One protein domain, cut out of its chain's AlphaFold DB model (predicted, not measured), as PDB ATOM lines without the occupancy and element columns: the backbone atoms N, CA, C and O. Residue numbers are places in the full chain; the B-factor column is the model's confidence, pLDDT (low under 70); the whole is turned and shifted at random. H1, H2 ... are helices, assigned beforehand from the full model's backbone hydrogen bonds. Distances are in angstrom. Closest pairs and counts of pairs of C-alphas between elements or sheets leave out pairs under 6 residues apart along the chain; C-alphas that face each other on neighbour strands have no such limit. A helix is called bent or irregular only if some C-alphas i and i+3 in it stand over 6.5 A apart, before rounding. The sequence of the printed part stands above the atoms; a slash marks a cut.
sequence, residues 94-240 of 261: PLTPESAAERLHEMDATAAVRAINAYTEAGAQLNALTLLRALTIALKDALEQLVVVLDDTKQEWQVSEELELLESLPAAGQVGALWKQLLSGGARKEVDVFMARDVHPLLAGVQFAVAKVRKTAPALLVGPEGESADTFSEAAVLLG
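Overview. This is residues 94 to 240 of the 261 residues of the protein "Hypothetical protein" of Coccolithus braarudii (UniProt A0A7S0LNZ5). One long helix, H3, is the core of an elongated helical body, with H2 and H4 folded back along it near opposite ends and H5 and H6 also packed along it. H8 packs on both H5 and H6 away from H3, H1 crosses H3 steeply, and short H7 sits by the first residues of H5. The class is all helix: 147 residues are printed with eight named helices, H1 to H8 in chain order, and no named strand. The whole is compact, with a radius of gyration of the C-alphas of 14.8 A, and spans 47 by 31 by 28 A, only just elongated.

Arrangement. H1, residues 97 to 105, touches residues 130 to 135 alone of H3, residues 125 to 152, at a steep tilt of 64 degrees; the closest C-alphas, of Ala 100 and Leu 131, are 5.1 A apart. H3 is the hub, touching five helices. H2, residues 109 to 121, forms a hairpin with it, at a shallow tilt of 29 degrees, opposite ways; the closest C-alphas are Ile 116 and Ala 128, 4.8 A. H4, residues 161 to 168, forms another hairpin with H3, touching residues 139 to 146 alone; the closest C-alphas are Leu 146 and Glu 162, 5.4 A. H5, residues 172 to 184, touches H3, with the closest C-alphas, Thr 136 and Val 175, 7.2 A apart. H2, H3 and H5 form an up and down bundle, each running against the one before it. H6, residues 193 to 213, touches H3, the same way at a shallow tilt of 32 degrees, only just short of steep; the closest C-alphas are Lys 140 and Val 206, 5.0 A. H7, residues 218 to 221, only just touches H5, with 3 pairs of C-alphas within 8 A, the closest being Ala 172 and Leu 221, 4.9 A. H8, residues 231 to 239, touches H5, with closest C-alphas Gly 176 and Phe 232, 4.6 A, and H6, with His 200 and Ala 236, 6.1 A. H8 and H3 are apart. Every O i to N i+4 pair is within hydrogen-bond range in H1, H2, H3, H4, H5 and H8, and 15 of 17 are in H6; H7 is too short for such a pair.

Along the chain. H1 begins at C-alpha 97 (326.750, 286.083, 234.707). H3 is 40.3 A long, H6 30.6 A, H2 18.6 A and H5 18.3 A. H6 is neither bent nor irregular, but only just: C-alphas 198 and 201 are 6.1 A apart. H8 ends at C-alpha 239 (323.954, 275.305, 249.977).

Size, cuts and confidence. The C-alphas farthest apart, of Gly 123 and Lys 154, are 48.0 A apart. The printed part has no cut and no long link. Residues 153 to 155 and residue 194 have pLDDT under 70; the mean of the printed part is 92.2.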
ATOM      1  N   PRO A  94     335.782 280.633 231.541       91.44
ATOM      2  CA  PRO A  94     334.902 281.021 232.633       91.44
ATOM      3  C   PRO A  94     333.763 281.930 232.167       91.44
ATOM      4  O   PRO A  94     333.989 283.024 231.651       91.44
ATOM      5  N   LEU A  95     332.532 281.480 232.388       92.19
ATOM      6  CA  LEU A  95     331.336 282.247 232.073       92.19
ATOM      7  C   LEU A  95     331.135 283.380 233.077       92.19
ATOM      8  O   LEU A  95     331.124 283.159 234.291       92.19
ATOM      9  N   THR A  96     330.888 284.584 232.564       94.12
ATOM     10  CA  THR A  96     330.343 285.681 233.372       94.12
ATOM     11  C   THR A  96     328.827 285.517 233.528       94.12
ATOM     12  O   THR A  96     328.189 284.863 232.697       94.12
ATOM     13  N   PRO A  97     328.203 286.112 234.559       93.19
ATOM     14  CA  PRO A  97     326.750 286.083 234.707       93.19
ATOM     15  C   PRO A  97     325.998 286.632 233.486       93.19
ATOM     16  O   PRO A  97     324.963 286.087 233.113       93.19
ATOM     17  N   GLU A  98     326.525 287.683 232.856       95.06
ATOM     18  CA  GLU A  98     325.921 288.335 231.689       95.06
ATOM     19  C   GLU A  98     325.998 287.431 230.455       95.06
ATOM     20  O   GLU A  98     324.978 287.153 229.831       95.06
ATOM     21  N   SER A  99     327.182 286.881 230.163       94.19
ATOM     22  CA  SER A  99     327.368 285.957 229.035       94.19
ATOM     23  C   SER A  99     326.576 284.658 229.206       94.19
ATOM     24  O   SER A  99     326.090 284.095 228.228       94.19
ATOM     25  N   ALA A 100     326.389 284.184 230.442       95.50
ATOM     26  CA  ALA A 100     325.523 283.043 230.718       95.50
ATOM     27  C   ALA A 100     324.043 283.351 230.442       95.50
ATOM     28  O   ALA A 100     323.338 282.489 229.921       95.50
ATOM     29  N   ALA A 101     323.575 284.562 230.757       95.38
ATOM     30  CA  ALA A 101     322.210 284.988 230.453       95.38
ATOM     31  C   ALA A 101     321.979 285.142 228.941       95.38
ATOM     32  O   ALA A 101     320.956 284.685 228.436       95.38
ATOM     33  N   GLU A 102     322.943 285.715 228.214       94.75
ATOM     34  CA  GLU A 102     322.901 285.810 226.748       94.75
ATOM     35  C   GLU A 102     322.851 284.421 226.100       94.75
ATOM     36  O   GLU A 102     321.949 284.144 225.312       94.75
ATOM     37  N   ARG A 103     323.744 283.505 226.503       94.06
ATOM     38  CA  ARG A 103     323.739 282.120 225.998       94.06
ATOM     39  C   ARG A 103     322.429 281.400 226.289       94.06
ATOM     40  O   ARG A 103     321.955 280.646 225.449       94.06
ATOM     41  N   LEU A 104     321.848 281.615 227.469       95.94
ATOM     42  CA  LEU A 104     320.569 281.010 227.818       95.94
ATOM     43  C   LEU A 104     319.442 281.503 226.901       95.94
ATOM     44  O   LEU A 104     318.592 280.705 226.529       95.94
ATOM     45  N   HIS A 105     319.441 282.783 226.519       93.75
ATOM     46  CA  HIS A 105     318.426 283.344 225.623       93.75
ATOM     47  C   HIS A 105     318.476 282.742 224.210       93.75
ATOM     48  O   HIS A 105     317.457 282.667 223.529       93.75
ATOM     49  N   GLU A 106     319.651 282.285 223.779       92.50
ATOM     50  CA  GLU A 106     319.851 281.614 222.489       92.50
ATOM     51  C   GLU A 106     319.524 280.109 222.527       92.50
ATOM     52  O   GLU A 106     319.492 279.457 221.482       92.50
ATOM     53  N   MET A 107     319.294 279.538 223.715       95.19
ATOM     54  CA  MET A 107     319.075 278.107 223.921       95.19
ATOM     55  C   MET A 107     317.610 277.787 224.216       95.19
ATOM     56  O   MET A 107     316.955 278.450 225.013       95.19
ATOM     57  N   ASP A 108     317.118 276.685 223.647       96.00
ATOM     58  CA  ASP A 108     315.877 276.074 224.123       96.00
ATOM     59  C   ASP A 108     316.083 275.344 225.467       96.00
ATOM     60  O   ASP A 108     317.212 275.078 225.902       96.00
ATOM     61  N   ALA A 109     314.979 274.972 226.123       95.25
ATOM     62  CA  ALA A 109     315.005 274.265 227.403       95.25
ATOM     63  C   ALA A 109     315.885 273.001 227.390       95.25
ATOM     64  O   ALA A 109     316.629 272.728 228.335       95.25
ATOM     65  N   THR A 110     315.833 272.224 226.309       96.06
ATOM     66  CA  THR A 110     316.583 270.969 226.212       96.06
ATOM     67  C   THR A 110     318.076 271.239 226.028       96.06
ATOM     68  O   THR A 110     318.907 270.564 226.641       96.06
ATOM     69  N   ALA A 111     318.430 272.229 225.210       96.06
ATOM     70  CA  ALA A 111     319.796 272.671 224.981       96.06
ATOM     71  C   ALA A 111     320.427 273.224 226.266       96.06
ATOM     72  O   ALA A 111     321.546 272.833 226.599       96.06
ATOM     73  N   ALA A 112     319.691 274.033 227.037       97.25
ATOM     74  CA  ALA A 112     320.155 274.570 228.315       97.25
ATOM     75  C   ALA A 112     320.497 273.457 229.323       97.25
ATOM     76  O   ALA A 112     321.586 273.449 229.901       97.25
ATOM     77  N   VAL A 113     319.613 272.463 229.489       97.50
ATOM     78  CA  VAL A 113     319.855 271.315 230.383       97.50
ATOM     79  C   VAL A 113     321.073 270.504 229.928       97.50
ATOM     80  O   VAL A 113     321.931 270.159 230.743       97.50
ATOM     81  N   ARG A 114     321.191 270.226 228.622       97.00
ATOM     82  CA  ARG A 114     322.354 269.513 228.068       97.00
ATOM     83  C   ARG A 114     323.652 270.284 228.278       97.00
ATOM     84  O   ARG A 114     324.650 269.664 228.624       97.00
ATOM     85  N   ALA A 115     323.644 271.605 228.104       96.25
ATOM     86  CA  ALA A 115     324.821 272.443 228.309       96.25
ATOM     87  C   ALA A 115     325.298 272.402 229.769       96.25
ATOM     88  O   ALA A 115     326.489 272.218 230.022       96.25
ATOM     89  N   ILE A 116     324.379 272.491 230.737       97.12
ATOM     90  CA  ILE A 116     324.705 272.388 232.171       97.12
ATOM     91  C   ILE A 116     325.313 271.014 232.498       97.12
ATOM     92  O   ILE A 116     326.340 270.933 233.181       97.12
ATOM     93  N   ASN A 117     324.727 269.930 231.980       96.44
ATOM     94  CA  ASN A 117     325.264 268.580 232.165       96.44
ATOM     95  C   ASN A 117     326.639 268.414 231.505       96.44
ATOM     96  O   ASN A 117     327.556 267.912 232.146       96.44
ATOM     97  N   ALA A 118     326.822 268.921 230.284       95.19
ATOM     98  CA  ALA A 118     328.100 268.872 229.579       95.19
ATOM     99  C   ALA A 118     329.211 269.615 230.341       95.19
ATOM    100  O   ALA A 118     330.314 269.089 230.481       95.19
ATOM    101  N   TYR A 119     328.927 270.795 230.906       95.38
ATOM    102  CA  TYR A 119     329.886 271.496 231.769       95.38
ATOM    103  C   TYR A 119     330.224 270.703 233.032       95.38
ATOM    104  O   TYR A 119     331.382 270.671 233.454       95.38
ATOM    105  N   THR A 120     329.229 270.039 233.619       94.00
ATOM    106  CA  THR A 120     329.416 269.193 234.803       94.00
ATOM    107  C   THR A 120     330.318 267.997 234.489       94.00
ATOM    108  O   THR A 120     331.271 267.737 235.222       94.00
ATOM    109  N   GLU A 121     330.062 267.302 233.379       93.75
ATOM    110  CA  GLU A 121     330.845 266.154 232.903       93.75
ATOM    111  C   GLU A 121     332.275 266.543 232.510       93.75
ATOM    112  O   GLU A 121     333.217 265.801 232.787       93.75
ATOM    113  N   ALA A 122     332.454 267.734 231.932       92.00
ATOM    114  CA  ALA A 122     333.762 268.288 231.590       92.00
ATOM    115  C   ALA A 122     334.563 268.787 232.811       92.00
ATOM    116  O   ALA A 122     335.699 269.232 232.659       92.00
ATOM    117  N   GLY A 123     333.989 268.750 234.019       92.00
ATOM    118  CA  GLY A 123     334.626 269.252 235.239       92.00
ATOM    119  C   GLY A 123     334.629 270.781 235.374       92.00
ATOM    120  O   GLY A 123     335.200 271.304 236.329       92.00
ATOM    121  N   ALA A 124     333.958 271.510 234.480       93.25
ATOM    122  CA  ALA A 124     333.817 272.965 234.520       93.25
ATOM    123  C   ALA A 124     332.625 273.384 235.399       93.25
ATOM    124  O   ALA A 124     331.651 273.988 234.946       93.25
ATOM    125  N   GLN A 125     332.710 273.045 236.687       93.06
ATOM    126  CA  GLN A 125     331.626 273.221 237.661       93.06
ATOM    127  C   GLN A 125     331.188 274.683 237.809       93.06
ATOM    128  O   GLN A 125     329.993 274.945 237.920       93.06
ATOM    129  N   LEU A 126     332.127 275.634 237.754       92.50
ATOM    130  CA  LEU A 126     331.809 277.061 237.826       92.50
ATOM    131  C   LEU A 126     330.919 277.503 236.654       92.50
ATOM    132  O   LEU A 126     329.920 278.176 236.872       92.50
ATOM    133  N   ASN A 127     331.214 277.058 235.430       94.75
ATOM    134  CA  ASN A 127     330.394 277.371 234.256       94.75
ATOM    135  C   ASN A 127     328.996 276.759 234.363       94.75
ATOM    136  O   ASN A 127     328.007 277.434 234.076       94.75
ATOM    137  N   ALA A 128     328.913 275.508 234.830       95.81
ATOM    138  CA  ALA A 128     327.636 274.850 235.089       95.81
ATOM    139  C   ALA A 128     326.803 275.629 236.123       95.81
ATOM    140  O   ALA A 128     325.617 275.864 235.900       95.81
ATOM    141  N   LEU A 129     327.425 276.078 237.220       94.81
ATOM    142  CA  LEU A 129     326.780 276.877 238.264       94.81
ATOM    143  C   LEU A 129     326.328 278.251 237.756       94.81
ATOM    144  O   LEU A 129     325.203 278.656 238.043       94.81
ATOM    145  N   THR A 130     327.163 278.961 236.993       95.19
ATOM    146  CA  THR A 130     326.815 280.279 236.442       95.19
ATOM    147  C   THR A 130     325.633 280.177 235.480       95.19
ATOM    148  O   THR A 130     324.685 280.959 235.592       95.19
ATOM    149  N   LEU A 131     325.635 279.181 234.587       96.75
ATOM    150  CA  LEU A 131     324.534 278.949 233.652       96.75
ATOM    151  C   LEU A 131     323.255 278.502 234.373       96.75
ATOM    152  O   LEU A 131     322.177 279.029 234.104       96.75
ATOM    153  N   LEU A 132     323.366 277.597 235.350       97.25
ATOM    154  CA  LEU A 132     322.229 277.164 236.162       97.25
ATOM    155  C   LEU A 132     321.644 278.315 236.995       97.25
ATOM    156  O   LEU A 132     320.426 278.412 237.147       97.25
ATOM    157  N   ARG A 133     322.480 279.228 237.502       96.31
ATOM    158  CA  ARG A 133     322.028 280.450 238.181       96.31
ATOM    159  C   ARG A 133     321.241 281.350 237.234       96.31
ATOM    160  O   ARG A 133     320.151 281.770 237.612       96.31
ATOM    161  N   ALA A 134     321.750 281.618 236.032       97.06
ATOM    162  CA  ALA A 134     321.035 282.407 235.025       97.06
ATOM    163  C   ALA A 134     319.672 281.777 234.686       97.06
ATOM    164  O   ALA A 134     318.647 282.457 234.723       97.06
ATOM    165  N   LEU A 135     319.644 280.454 234.489       97.94
ATOM    166  CA  LEU A 135     318.416 279.693 234.260       97.94
ATOM    167  C   LEU A 135     317.426 279.806 235.424       97.94
ATOM    168  O   LEU A 135     316.227 279.977 235.221       97.94
ATOM    169  N   THR A 136     317.923 279.752 236.656       97.62
ATOM    170  CA  THR A 136     317.085 279.864 237.855       97.62
ATOM    171  C   THR A 136     316.491 281.266 238.010       97.62
ATOM    172  O   THR A 136     315.355 281.388 238.462       97.62
ATOM    173  N   ILE A 137     317.225 282.317 237.622       97.62
ATOM    174  CA  ILE A 137     316.712 283.696 237.587       97.62
ATOM    175  C   ILE A 137     315.582 283.806 236.560       97.62
ATOM    176  O   ILE A 137     314.485 284.216 236.927       97.62
ATOM    177  N   ALA A 138     315.811 283.353 235.323       97.62
ATOM    178  CA  ALA A 138     314.790 283.372 234.273       97.62
ATOM    179  C   ALA A 138     313.520 282.608 234.692       97.62
ATOM    180  O   ALA A 138     312.410 283.115 234.551       97.62
ATOM    181  N   LEU A 139     313.687 281.423 235.292       97.88
ATOM    182  CA  LEU A 139     312.580 280.624 235.814       97.88
ATOM    183  C   LEU A 139     311.828 281.340 236.943       97.88
ATOM    184  O   LEU A 139     310.598 281.330 236.958       97.88
ATOM    185  N   LYS A 140     312.544 281.945 237.898       97.50
ATOM    186  CA  LYS A 140     311.929 282.705 238.993       97.50
ATOM    187  C   LYS A 140     311.060 283.828 238.441       97.50
ATOM    188  O   LYS A 140     309.914 283.961 238.859       97.50
ATOM    189  N   ASP A 141     311.606 284.613 237.520       97.75
ATOM    190  CA  ASP A 141     310.935 285.795 236.993       97.75
ATOM    191  C   ASP A 141     309.710 285.401 236.149       97.75
ATOM    192  O   ASP A 141     308.654 286.013 236.299       97.75
ATOM    193  N   ALA A 142     309.794 284.325 235.354       97.12
ATOM    194  CA  ALA A 142     308.645 283.768 234.631       97.12
ATOM    195  C   ALA A 142     307.548 283.254 235.584       97.12
ATOM    196  O   ALA A 142     306.365 283.542 235.401       97.12
ATOM    197  N   LEU A 143     307.926 282.538 236.652       97.25
ATOM    198  CA  LEU A 143     306.977 282.074 237.666       97.25
ATOM    199  C   LEU A 143     306.317 283.242 238.410       97.25
ATOM    200  O   LEU A 143     305.123 283.182 238.686       97.25
ATOM    201  N   GLU A 144     307.065 284.289 238.754       96.94
ATOM    202  CA  GLU A 144     306.520 285.473 239.427       96.94
ATOM    203  C   GLU A 144     305.530 286.228 238.537       96.94
ATOM    204  O   GLU A 144     304.462 286.601 239.020       96.94
ATOM    205  N   GLN A 145     305.830 286.384 237.245       95.69
ATOM    206  CA  GLN A 145     304.898 286.962 236.272       95.69
ATOM    207  C   GLN A 145     303.610 286.136 236.175       95.69
ATOM    208  O   GLN A 145     302.516 286.685 236.300       95.69
ATOM    209  N   LEU A 146     303.724 284.806 236.083       95.06
ATOM    210  CA  LEU A 146     302.558 283.924 236.081       95.06
ATOM    211  C   LEU A 146     301.754 284.032 237.386       95.06
ATOM    212  O   LEU A 146     300.527 284.029 237.356       95.06
ATOM    213  N   VAL A 147     302.412 284.156 238.544       95.12
ATOM    214  CA  VAL A 147     301.725 284.344 239.835       95.12
ATOM    215  C   VAL A 147     300.914 285.637 239.858       95.12
ATOM    216  O   VAL A 147     299.797 285.616 240.368       95.12
ATOM    217  N   VAL A 148     301.428 286.730 239.290       94.31
ATOM    218  CA  VAL A 148     300.675 287.991 239.171       94.31
ATOM    219  C   VAL A 148     299.408 287.778 238.339       94.31
ATOM    220  O   VAL A 148     298.321 288.127 238.793       94.31
ATOM    221  N   VAL A 149     299.515 287.115 237.183       93.25
ATOM    222  CA  VAL A 149     298.357 286.800 236.325       93.25
ATOM    223  C   VAL A 149     297.342 285.908 237.043       93.25
ATOM    224  O   VAL A 149     296.133 286.146 236.963       93.25
ATOM    225  N   LEU A 150     297.821 284.900 237.780       91.12
ATOM    226  CA  LEU A 150     296.988 283.984 238.561       91.12
ATOM    227  C   LEU A 150     296.253 284.682 239.715       91.12
ATOM    228  O   LEU A 150     295.117 284.310 240.015       91.12
ATOM    229  N   ASP A 151     296.888 285.654 240.373       90.50
ATOM    230  CA  ASP A 151     296.285 286.410 241.474       90.50
ATOM    231  C   ASP A 151     295.283 287.469 240.948       90.50
ATOM    232  O   ASP A 151     294.258 287.709 241.596       90.50
ATOM    233  N   ASP A 152     295.519 288.048 239.763       87.06
ATOM    234  CA  ASP A 152     294.666 289.091 239.171       87.06
ATOM    235  C   ASP A 152     293.412 288.552 238.458       87.06
ATOM    236  O   ASP A 152     292.404 289.261 238.350       87.06
ATOM    237  N   THR A 153     293.414 287.301 237.983       65.31
ATOM    238  CA  THR A 153     292.346 286.807 237.101       65.31
ATOM    239  C   THR A 153     291.535 285.637 237.675       65.31
ATOM    240  O   THR A 153     292.031 284.564 237.996       65.31
ATOM    241  N   LYS A 154     290.200 285.790 237.682       67.12
ATOM    242  CA  LYS A 154     289.237 284.663 237.662       67.12
ATOM    243  C   LYS A 154     289.157 284.002 236.267       67.12
ATOM    244  O   LYS A 154     288.149 283.373 235.950       67.12
ATOM    245  N   GLN A 155     290.152 284.224 235.408       63.38
ATOM    246  CA  GLN A 155     290.077 284.064 233.956       63.38
ATOM    247  C   GLN A 155     291.254 283.232 233.416       63.38
ATOM    248  O   GLN A 155     292.129 282.812 234.168       63.38
ATOM    249  N   GLU A 156     291.189 282.916 232.124       82.62
ATOM    250  CA  GLU A 156     291.928 281.871 231.402       82.62
ATOM    251  C   GLU A 156     293.451 282.115 231.320       82.62
ATOM    252  O   GLU A 156     293.988 282.398 230.256       82.62
ATOM    253  N   TRP A 157     294.176 281.930 232.428       88.88
ATOM    254  CA  TRP A 157     295.654 281.940 232.466       88.88
ATOM    255  C   TRP A 157     296.305 280.928 231.501       88.88
ATOM    256  O   TRP A 157     297.491 281.010 231.213       88.88
ATOM    257  N   GLN A 158     295.526 279.976 230.988       89.31
ATOM    258  CA  GLN A 158     295.954 278.942 230.045       89.31
ATOM    259  C   GLN A 158     296.383 279.484 228.672       89.31
ATOM    260  O   GLN A 158     296.928 278.721 227.884       89.31
ATOM    261  N   VAL A 159     296.103 280.754 228.366       89.69
ATOM    262  CA  VAL A 159     296.444 281.389 227.077       89.69
ATOM    263  C   VAL A 159     297.290 282.651 227.291       89.69
ATOM    264  O   VAL A 159     297.250 283.576 226.486       89.69
ATOM    265  N   SER A 160     297.989 282.747 228.425       92.38
ATOM    266  CA  SER A 160     298.782 283.929 228.758       92.38
ATOM    267  C   SER A 160     300.213 283.814 228.214       92.38
ATOM    268  O   SER A 160     300.782 282.722 228.175       92.38
ATOM    269  N   GLU A 161     300.808 284.939 227.811       94.38
ATOM    270  CA  GLU A 161     302.197 284.990 227.319       94.38
ATOM    271  C   GLU A 161     303.189 284.526 228.404       94.38
ATOM    272  O   GLU A 161     304.231 283.945 228.114       94.38
ATOM    273  N   GLU A 162     302.843 284.720 229.678       94.75
ATOM    274  CA  GLU A 162     303.628 284.279 230.833       94.75
ATOM    275  C   GLU A 162     303.663 282.752 230.960       94.75
ATOM    276  O   GLU A 162     304.671 282.194 231.402       94.75
ATOM    277  N   LEU A 163     302.582 282.062 230.569       94.69
ATOM    278  CA  LEU A 163     302.574 280.606 230.499       94.69
ATOM    279  C   LEU A 163     303.478 280.118 229.365       94.69
ATOM    280  O   LEU A 163     304.291 279.229 229.600       94.69
ATOM    281  N   GLU A 164     303.388 280.723 228.178       95.31
ATOM    282  CA  GLU A 164     304.257 280.379 227.042       95.31
ATOM    283  C   GLU A 164     305.739 280.596 227.387       95.31
ATOM    284  O   GLU A 164     306.585 279.744 227.102       95.31
ATOM    285  N   LEU A 165     306.056 281.699 228.075       94.94
ATOM    286  CA  LEU A 165     307.402 281.967 228.577       94.94
ATOM    287  C   LEU A 165     307.859 280.874 229.549       94.94
ATOM    288  O   LEU A 165     308.981 280.383 229.431       94.94
ATOM    289  N   LEU A 166     307.006 280.467 230.490       95.69
ATOM    290  CA  LEU A 166     307.333 279.405 231.440       95.69
ATOM    291  C   LEU A 166     307.521 278.045 230.745       95.69
ATOM    292  O   LEU A 166     308.431 277.307 231.111       95.69
ATOM    293  N   GLU A 167     306.700 277.723 229.745       95.44
ATOM    294  CA  GLU A 167     306.797 276.487 228.957       95.44
ATOM    295  C   GLU A 167     308.030 276.453 228.044       95.44
ATOM    296  O   GLU A 167     308.537 275.375 227.728       95.44
ATOM    297  N   SER A 168     308.555 277.619 227.654       95.75
ATOM    298  CA  SER A 168     309.820 277.720 226.916       95.75
ATOM    299  C   SER A 168     311.049 277.377 227.769       95.75
ATOM    300  O   SER A 168     312.118 277.082 227.227       95.75
ATOM    301  N   LEU A 169     310.904 277.382 229.101       97.19
ATOM    302  CA  LEU A 169     311.955 277.061 230.060       97.19
ATOM    303  C   LEU A 169     311.867 275.595 230.533       97.19
ATOM    304  O   LEU A 169     310.800 274.983 230.525       97.19
ATOM    305  N   PRO A 170     312.982 275.007 231.003       97.12
ATOM    306  CA  PRO A 170     312.963 273.723 231.693       97.12
ATOM    307  C   PRO A 170     312.014 273.732 232.896       97.12
ATOM    308  O   PRO A 170     311.976 274.692 233.671       97.12
ATOM    309  N   ALA A 171     311.308 272.619 233.103       96.69
ATOM    310  CA  ALA A 171     310.387 272.464 234.222       96.69
ATOM    311  C   ALA A 171     311.090 272.705 235.568       96.69
ATOM    312  O   ALA A 171     312.226 272.273 235.790       96.69
ATOM    313  N   ALA A 172     310.386 273.332 236.513       96.62
ATOM    314  CA  ALA A 172     310.958 273.709 237.806       96.62
ATOM    315  C   ALA A 172     311.579 272.515 238.560       96.62
ATOM    316  O   ALA A 172     312.667 272.632 239.122       96.62
ATOM    317  N   GLY A 173     310.929 271.346 238.535       95.88
ATOM    318  CA  GLY A 173     311.467 270.119 239.120       95.88
ATOM    319  C   GLY A 173     312.786 269.659 238.499       95.88
ATOM    320  O   GLY A 173     313.679 269.231 239.228       95.88
ATOM    321  N   GLN A 174     312.948 269.822 237.185       96.88
ATOM    322  CA  GLN A 174     314.188 269.495 236.481       96.88
ATOM    323  C   GLN A 174     315.318 270.457 236.875       96.88
ATOM    324  O   GLN A 174     316.429 270.023 237.176       96.88
ATOM    325  N   VAL A 175     315.033 271.762 236.963       97.44
ATOM    326  CA  VAL A 175     316.013 272.764 237.422       97.44
ATOM    327  C   VAL A 175     316.444 272.499 238.869       97.44
ATOM    328  O   VAL A 175     317.632 272.559 239.189       97.44
ATOM    329  N   GLY A 176     315.506 272.148 239.752       96.56
ATOM    330  CA  GLY A 176     315.826 271.771 241.128       96.56
ATOM    331  C   GLY A 176     316.651 270.478 241.220       96.56
ATOM    332  O   GLY A 176     317.577 270.395 242.033       96.56
ATOM    333  N   ALA A 177     316.393 269.495 240.351       96.44
ATOM    334  CA  ALA A 177     317.198 268.280 240.253       96.44
ATOM    335  C   ALA A 177     318.638 268.572 239.793       96.44
ATOM    336  O   ALA A 177     319.576 268.043 240.394       96.44
ATOM    337  N   LEU A 178     318.827 269.474 238.821       97.00
ATOM    338  CA  LEU A 178     320.156 269.925 238.380       97.00
ATOM    339  C   LEU A 178     320.945 270.573 239.522       97.00
ATOM    340  O   LEU A 178     322.112 270.237 239.731       97.00
ATOM    341  N   TRP A 179     320.308 271.446 240.312       96.44
ATOM    342  CA  TRP A 179     320.938 272.019 241.505       96.44
ATOM    343  C   TRP A 179     321.382 270.940 242.485       96.44
ATOM    344  O   TRP A 179     322.530 270.933 242.931       96.44
ATOM    345  N   LYS A 180     320.489 270.002 242.810       95.12
ATOM    346  CA  LYS A 180     320.800 268.894 243.717       95.12
ATOM    347  C   LYS A 180     321.978 268.066 243.201       95.12
ATOM    348  O   LYS A 180     322.876 267.754 243.985       95.12
ATOM    349  N   GLN A 181     321.989 267.728 241.914       95.31
ATOM    350  CA  GLN A 181     323.056 266.962 241.275       95.31
ATOM    351  C   GLN A 181     324.400 267.690 241.366       95.31
ATOM    352  O   GLN A 181     325.365 267.110 241.863       95.31
ATOM    353  N   LEU A 182     324.461 268.961 240.958       94.31
ATOM    354  CA  LEU A 182     325.689 269.763 240.990       94.31
ATOM    355  C   LEU A 182     326.243 269.916 242.408       94.31
ATOM    356  O   LEU A 182     327.424 269.665 242.655       94.31
ATOM    357  N   LEU A 183     325.382 270.265 243.364       92.81
ATOM    358  CA  LEU A 183     325.785 270.474 244.755       92.81
ATOM    359  C   LEU A 183     326.232 269.174 245.434       92.81
ATOM    360  O   LEU A 183     327.185 269.188 246.215       92.81
ATOM    361  N   SER A 184     325.598 268.046 245.100       91.56
ATOM    362  CA  SER A 184     325.998 266.719 245.594       91.56
ATOM    363  C   SER A 184     327.282 266.211 244.926       91.56
ATOM    364  O   SER A 184     328.056 265.491 245.553       91.56
ATOM    365  N   GLY A 185     327.533 266.608 243.675       87.56
ATOM    366  CA  GLY A 185     328.681 266.206 242.854       87.56
ATOM    367  C   GLY A 185     330.004 266.906 243.185       87.56
ATOM    368  O   GLY A 185     330.980 266.739 242.461       87.56
ATOM    369  N   GLY A 186     330.063 267.683 244.270       80.50
ATOM    370  CA  GLY A 186     331.289 268.340 244.728       80.50
ATOM    371  C   GLY A 186     331.429 269.810 244.330       80.50
ATOM    372  O   GLY A 186     332.327 270.467 244.861       80.50
ATOM    373  N   ALA A 187     330.502 270.360 243.533       82.25
ATOM    374  CA  ALA A 187     330.487 271.789 243.194       82.25
ATOM    375  C   ALA A 187     330.299 272.688 244.430       82.25
ATOM    376  O   ALA A 187     330.604 273.874 244.383       82.25
ATOM    377  N   ARG A 188     329.889 272.125 245.579       78.88
ATOM    378  CA  ARG A 188     329.845 272.822 246.878       78.88
ATOM    379  C   ARG A 188     331.181 273.479 247.257       78.88
ATOM    380  O   ARG A 188     331.164 274.447 248.002       78.88
ATOM    381  N   LYS A 189     332.320 272.965 246.776       80.56
ATOM    382  CA  LYS A 189     333.639 273.581 247.020       80.56
ATOM    383  C   LYS A 189     333.881 274.838 246.181       80.56
ATOM    384  O   LYS A 189     334.611 275.712 246.627       80.56
ATOM    385  N   GLU A 190     333.283 274.892 244.994       79.56
ATOM    386  CA  GLU A 190     333.384 276.009 244.046       79.56
ATOM    387  C   GLU A 190     332.360 277.109 244.353       79.56
ATOM    388  O   GLU A 190     332.557 278.267 243.994       79.56
ATOM    389  N   VAL A 191     331.270 276.765 245.049       78.94
ATOM    390  CA  VAL A 191     330.347 277.752 245.614       78.94
ATOM    391  C   VAL A 191     331.049 278.450 246.775       78.94
ATOM    392  O   VAL A 191     331.065 277.964 247.908       78.94
ATOM    393  N   ASP A 192     331.639 279.606 246.491       80.50
ATOM    394  CA  ASP A 192     332.174 280.466 247.532       80.50
ATOM    395  C   ASP A 192     331.048 281.053 248.412       80.50
ATOM    396  O   ASP A 192     329.846 280.965 248.130       80.50
ATOM    397  N   VAL A 193     331.443 281.664 249.530       71.19
ATOM    398  CA  VAL A 193     330.504 282.287 250.479       71.19
ATOM    399  C   VAL A 193     329.653 283.369 249.797       71.19
ATOM    400  O   VAL A 193     328.519 283.618 250.211       71.19
ATOM    401  N   PHE A 194     330.177 284.004 248.745       59.09
ATOM    402  CA  PHE A 194     329.500 285.062 248.010       59.09
ATOM    403  C   PHE A 194     328.378 284.502 247.121       59.09
ATOM    404  O   PHE A 194     327.226 284.913 247.254       59.09
ATOM    405  N   MET A 195     328.671 283.482 246.314       81.31
ATOM    406  CA  MET A 195     327.704 282.730 245.519       81.31
ATOM    407  C   MET A 195     326.625 282.116 246.409       81.31
ATOM    408  O   MET A 195     325.445 282.233 246.094       81.31
ATOM    409  N   ALA A 196     326.983 281.523 247.552       82.88
ATOM    410  CA  ALA A 196     325.997 280.968 248.483       82.88
ATOM    411  C   ALA A 196     325.008 282.035 248.991       82.88
ATOM    412  O   ALA A 196     323.803 281.775 249.074       82.88
ATOM    413  N   ARG A 197     325.502 283.248 249.286       84.75
ATOM    414  CA  ARG A 197     324.682 284.373 249.760       84.75
ATOM    415  C   ARG A 197     323.675 284.850 248.717       84.75
ATOM    416  O   ARG A 197     322.588 285.274 249.095       84.75
ATOM    417  N   ASP A 198     324.023 284.751 247.440       88.81
ATOM    418  CA  ASP A 198     323.165 285.185 246.336       88.81
ATOM    419  C   ASP A 198     322.230 284.072 245.843       88.81
ATOM    420  O   ASP A 198     321.085 284.330 245.472       88.81
ATOM    421  N   VAL A 199     322.683 282.817 245.859       91.50
ATOM    422  CA  VAL A 199     321.901 281.675 245.369       91.50
ATOM    423  C   VAL A 199     320.831 281.260 246.379       91.50
ATOM    424  O   VAL A 199     319.713 280.944 245.984       91.50
ATOM    425  N   HIS A 200     321.103 281.309 247.685       91.50
ATOM    426  CA  HIS A 200     320.105 280.953 248.698       91.50
ATOM    427  C   HIS A 200     318.787 281.761 248.597       91.50
ATOM    428  O   HIS A 200     317.720 281.143 248.529       91.50
ATOM    429  N   PRO A 201     318.793 283.114 248.562       93.31
ATOM    430  CA  PRO A 201     317.562 283.887 248.398       93.31
ATOM    431  C   PRO A 201     316.902 283.645 247.037       93.31
ATOM    432  O   PRO A 201     315.676 283.668 246.955       93.31
ATOM    433  N   LEU A 202     317.685 283.357 245.993       95.44
ATOM    434  CA  LEU A 202     317.160 282.996 244.681       95.44
ATOM    435  C   LEU A 202     316.350 281.688 244.741       95.44
ATOM    436  O   LEU A 202     315.197 281.674 244.310       95.44
ATOM    437  N   LEU A 203     316.895 280.620 245.339       95.06
ATOM    438  CA  LEU A 203     316.166 279.352 245.491       95.06
ATOM    439  C   LEU A 203     314.925 279.507 246.377       95.06
ATOM    440  O   LEU A 203     313.883 278.924 246.081       95.06
ATOM    441  N   ALA A 204     315.013 280.307 247.443       93.81
ATOM    442  CA  ALA A 204     313.867 280.606 248.300       93.81
ATOM    443  C   ALA A 204     312.761 281.364 247.538       93.81
ATOM    444  O   ALA A 204     311.580 281.051 247.699       93.81
ATOM    445  N   GLY A 205     313.134 282.316 246.674       95.12
ATOM    446  CA  GLY A 205     312.207 283.030 245.793       95.12
ATOM    447  C   GLY A 205     311.491 282.090 244.822       95.12
ATOM    448  O   GLY A 205     310.263 282.105 244.744       95.12
ATOM    449  N   VAL A 206     312.235 281.190 244.168       96.62
ATOM    450  CA  VAL A 206     311.648 280.162 243.291       96.62
ATOM    451  C   VAL A 206     310.685 279.267 244.067       96.62
ATOM    452  O   VAL A 206     309.560 279.067 243.625       96.62
ATOM    453  N   GLN A 207     311.064 278.769 245.249       95.50
ATOM    454  CA  GLN A 207     310.180 277.933 246.072       95.50
ATOM    455  C   GLN A 207     308.871 278.638 246.434       95.50
ATOM    456  O   GLN A 207     307.806 278.016 246.416       95.50
ATOM    457  N   PHE A 208     308.940 279.931 246.756       95.12
ATOM    458  CA  PHE A 208     307.755 280.727 247.048       95.12
ATOM    459  C   PHE A 208     306.824 280.816 245.830       95.12
ATOM    460  O   PHE A 208     305.627 280.541 245.959       95.12
ATOM    461  N   ALA A 209     307.366 281.124 244.648       96.25
ATOM    462  CA  ALA A 209     306.590 281.200 243.411       96.25
ATOM    463  C   ALA A 209     306.020 279.824 243.003       96.25
ATOM    464  O   ALA A 209     304.826 279.690 242.733       96.25
ATOM    465  N   VAL A 210     306.827 278.763 243.097       96.19
ATOM    466  CA  VAL A 210     306.415 277.362 242.902       96.19
ATOM    467  C   VAL A 210     305.238 277.001 243.810       96.19
ATOM    468  O   VAL A 210     304.278 276.387 243.351       96.19
ATOM    469  N   ALA A 211     305.265 277.377 245.093       95.56
ATOM    470  CA  ALA A 211     304.188 277.064 246.034       95.56
ATOM    471  C   ALA A 211     302.851 277.731 245.661       95.56
ATOM    472  O   ALA A 211     301.782 277.195 245.977       95.56
ATOM    473  N   LYS A 212     302.902 278.886 244.990       94.94
ATOM    474  CA  LYS A 212     301.726 279.578 244.452       94.94
ATOM    475  C   LYS A 212     301.199 278.873 243.204       94.94
ATOM    476  O   LYS A 212     300.040 278.459 243.205       94.94
ATOM    477  N   VAL A 213     302.060 278.634 242.213       94.44
ATOM    478  CA  VAL A 213     301.697 277.971 240.946       94.44
ATOM    479  C   VAL A 213     301.199 276.540 241.173       94.44
ATOM    480  O   VAL A 213     300.235 276.114 240.541       94.44
ATOM    481  N   ARG A 214     301.762 275.810 242.148       95.56
ATOM    482  CA  ARG A 214     301.401 274.412 242.469       95.56
ATOM    483  C   ARG A 214     299.913 274.208 242.739       95.56
ATOM    484  O   ARG A 214     299.395 273.126 242.480       95.56
ATOM    485  N   LYS A 215     299.229 275.219 243.277       91.94
ATOM    486  CA  LYS A 215     297.796 275.133 243.590       91.94
ATOM    487  C   LYS A 215     296.918 275.118 242.342       91.94
ATOM    488  O   LYS A 215     295.822 274.571 242.400       91.94
ATOM    489  N   THR A 216     297.403 275.700 241.249       91.38
ATOM    490  CA  THR A 216     296.621 275.914 240.028       91.38
ATOM    491  C   THR A 216     297.111 275.038 238.879       91.38
ATOM    492  O   THR A 216     296.299 274.447 238.174       91.38
ATOM    493  N   ALA A 217     298.429 274.910 238.718       91.12
ATOM    494  CA  ALA A 217     299.067 274.276 237.570       91.12
ATOM    495  C   ALA A 217     300.233 273.356 237.992       91.12
ATOM    496  O   ALA A 217     301.388 273.605 237.646       91.12
ATOM    497  N   PRO A 218     299.976 272.274 238.753       93.56
ATOM    498  CA  PRO A 218     301.043 271.405 239.258       93.56
ATOM    499  C   PRO A 218     301.834 270.701 238.147       93.56
ATOM    500  O   PRO A 218     303.004 270.394 238.354       93.56
ATOM    501  N   ALA A 219     301.228 270.473 236.976       91.81
ATOM    502  CA  ALA A 219     301.876 269.803 235.848       91.81
ATOM    503  C   ALA A 219     303.101 270.568 235.313       91.81
ATOM    504  O   ALA A 219     304.069 269.934 234.915       91.81
ATOM    505  N   LEU A 220     303.102 271.905 235.389       89.75
ATOM    506  CA  LEU A 220     304.211 272.759 234.929       89.75
ATOM    507  C   LEU A 220     305.462 272.655 235.816       89.75
ATOM    508  O   LEU A 220     306.543 273.118 235.464       89.75
ATOM    509  N   LEU A 221     305.310 272.081 237.010       95.12
ATOM    510  CA  LEU A 221     306.364 272.019 238.018       95.12
ATOM    511  C   LEU A 221     307.083 270.671 238.048       95.12
ATOM    512  O   LEU A 221     308.096 270.554 238.736       95.12
ATOM    513  N   VAL A 222     306.547 269.663 237.360       95.75
ATOM    514  CA  VAL A 222     307.081 268.300 237.364       95.75
ATOM    515  C   VAL A 222     307.968 268.119 236.141       95.75
ATOM    516  O   VAL A 222     307.547 268.397 235.021       95.75
ATOM    517  N   GLY A 223     309.204 267.680 236.365       93.44
ATOM    518  CA  GLY A 223     310.134 267.391 235.280       93.44
ATOM    519  C   GLY A 223     309.741 266.150 234.464       93.44
ATOM    520  O   GLY A 223     308.853 265.386 234.862       93.44
ATOM    521  N   PRO A 224     310.388 265.934 233.307       91.81
ATOM    522  CA  PRO A 224     310.072 264.824 232.410       91.81
ATOM    523  C   PRO A 224     310.313 263.441 233.040       91.81
ATOM    524  O   PRO A 224     309.681 262.472 232.620       91.81
ATOM    525  N   GLU A 225     311.173 263.338 234.057       92.50
ATOM    526  CA  GLU A 225     311.451 262.096 234.791       92.50
ATOM    527  C   GLU A 225     310.650 261.996 236.104       92.50
ATOM    528  O   GLU A 225     310.866 261.091 236.913       92.50
ATOM    529  N   GLY A 226     309.689 262.901 236.325       93.44
ATOM    530  CA  GLY A 226     308.888 262.956 237.547       93.44
ATOM    531  C   GLY A 226     309.559 263.723 238.688       93.44
ATOM    532  O   GLY A 226     309.176 263.560 239.850       93.44
ATOM    533  N   GLU A 227     310.558 264.555 238.390       95.25
ATOM    534  CA  GLU A 227     311.257 265.352 239.391       95.25
ATOM    535  C   GLU A 227     310.313 266.398 239.995       95.25
ATOM    536  O   GLU A 227     309.678 267.174 239.282       95.25
ATOM    537  N   SER A 228     310.221 266.438 241.328       93.94
ATOM    538  CA  SER A 228     309.407 267.434 242.033       93.94
ATOM    539  C   SER A 228     310.162 268.752 242.184       93.94
ATOM    540  O   SER A 228     311.351 268.762 242.507       93.94
ATOM    541  N   ALA A 229     309.451 269.877 242.092       90.44
ATOM    542  CA  ALA A 229     309.976 271.190 242.466       90.44
ATOM    543  C   ALA A 229     310.373 271.305 243.959       90.44
ATOM    544  O   ALA A 229     311.029 272.266 244.352       90.44
ATOM    545  N   ASP A 230     310.033 270.323 244.804       92.19
ATOM    546  CA  ASP A 230     310.542 270.238 246.184       92.19
ATOM    547  C   ASP A 230     312.068 270.026 246.244       92.19
ATOM    548  O   ASP A 230     312.692 270.350 247.256       92.19
ATOM    549  N   THR A 231     312.693 269.574 245.151       92.69
ATOM    550  CA  THR A 231     314.155 269.431 245.029       92.69
ATOM    551  C   THR A 231     314.905 270.746 245.253       92.69
ATOM    552  O   THR A 231     316.033 270.720 245.743       92.69
ATOM    553  N   PHE A 232     314.274 271.904 245.018       92.12
ATOM    554  CA  PHE A 232     314.855 273.201 245.379       92.12
ATOM    555  C   PHE A 232     315.108 273.347 246.882       92.12
ATOM    556  O   PHE A 232     316.059 274.024 247.271       92.12
ATOM    557  N   SER A 233     314.271 272.746 247.734       90.12
ATOM    558  CA  SER A 233     314.461 272.788 249.192       90.12
ATOM    559  C   SER A 233     315.646 271.937 249.622       90.12
ATOM    560  O   SER A 233     316.456 272.374 250.435       90.12
ATOM    561  N   GLU A 234     315.818 270.774 248.994       92.75
ATOM    562  CA  GLU A 234     316.984 269.921 249.200       92.75
ATOM    563  C   GLU A 234     318.264 270.629 248.738       92.75
ATOM    564  O   GLU A 234     319.256 270.647 249.464       92.75
ATOM    565  N   ALA A 235     318.230 271.288 247.576       91.50
ATOM    566  CA  ALA A 235     319.341 272.095 247.079       91.50
ATOM    567  C   ALA A 235     319.682 273.273 248.008       91.50
ATOM    568  O   ALA A 235     320.854 273.513 248.294       91.50
ATOM    569  N   ALA A 236     318.674 273.978 248.532       90.38
ATOM    570  CA  ALA A 236     318.883 275.059 249.494       90.38
ATOM    571  C   ALA A 236     319.534 274.554 250.794       90.38
ATOM    572  O   ALA A 236     320.435 275.209 251.312       90.38
ATOM    573  N   VAL A 237     319.146 273.367 251.279       90.69
ATOM    574  CA  VAL A 237     319.797 272.709 252.428       90.69
ATOM    575  C   VAL A 237     321.252 272.346 252.117       90.69
ATOM    576  O   VAL A 237     322.114 272.505 252.974       90.69
ATOM    577  N   LEU A 238     321.558 271.905 250.892       90.00
ATOM    578  CA  LEU A 238     322.934 271.598 250.480       90.00
ATOM    579  C   LEU A 238     323.829 272.851 250.375       90.00
ATOM    580  O   LEU A 238     325.025 272.769 250.664       90.00
ATOM    581  N   LEU A 239     323.266 274.001 249.984       86.88
ATOM    582  CA  LEU A 239     323.954 275.305 249.977       86.88
ATOM    583  C   LEU A 239     324.115 275.890 251.386       86.88
ATOM    584  O   LEU A 239     325.112 276.542 251.693       86.88
ATOM    585  N   GLY A 240     323.123 275.659 252.241       74.00
ATOM    586  CA  GLY A 240     323.021 276.187 253.593       74.00
ATOM    587  C   GLY A 240     323.725 275.320 254.629       74.00
ATOM    588  O   GLY A 240     323.064 274.582 255.349       74.00
TER     589      GLY A 240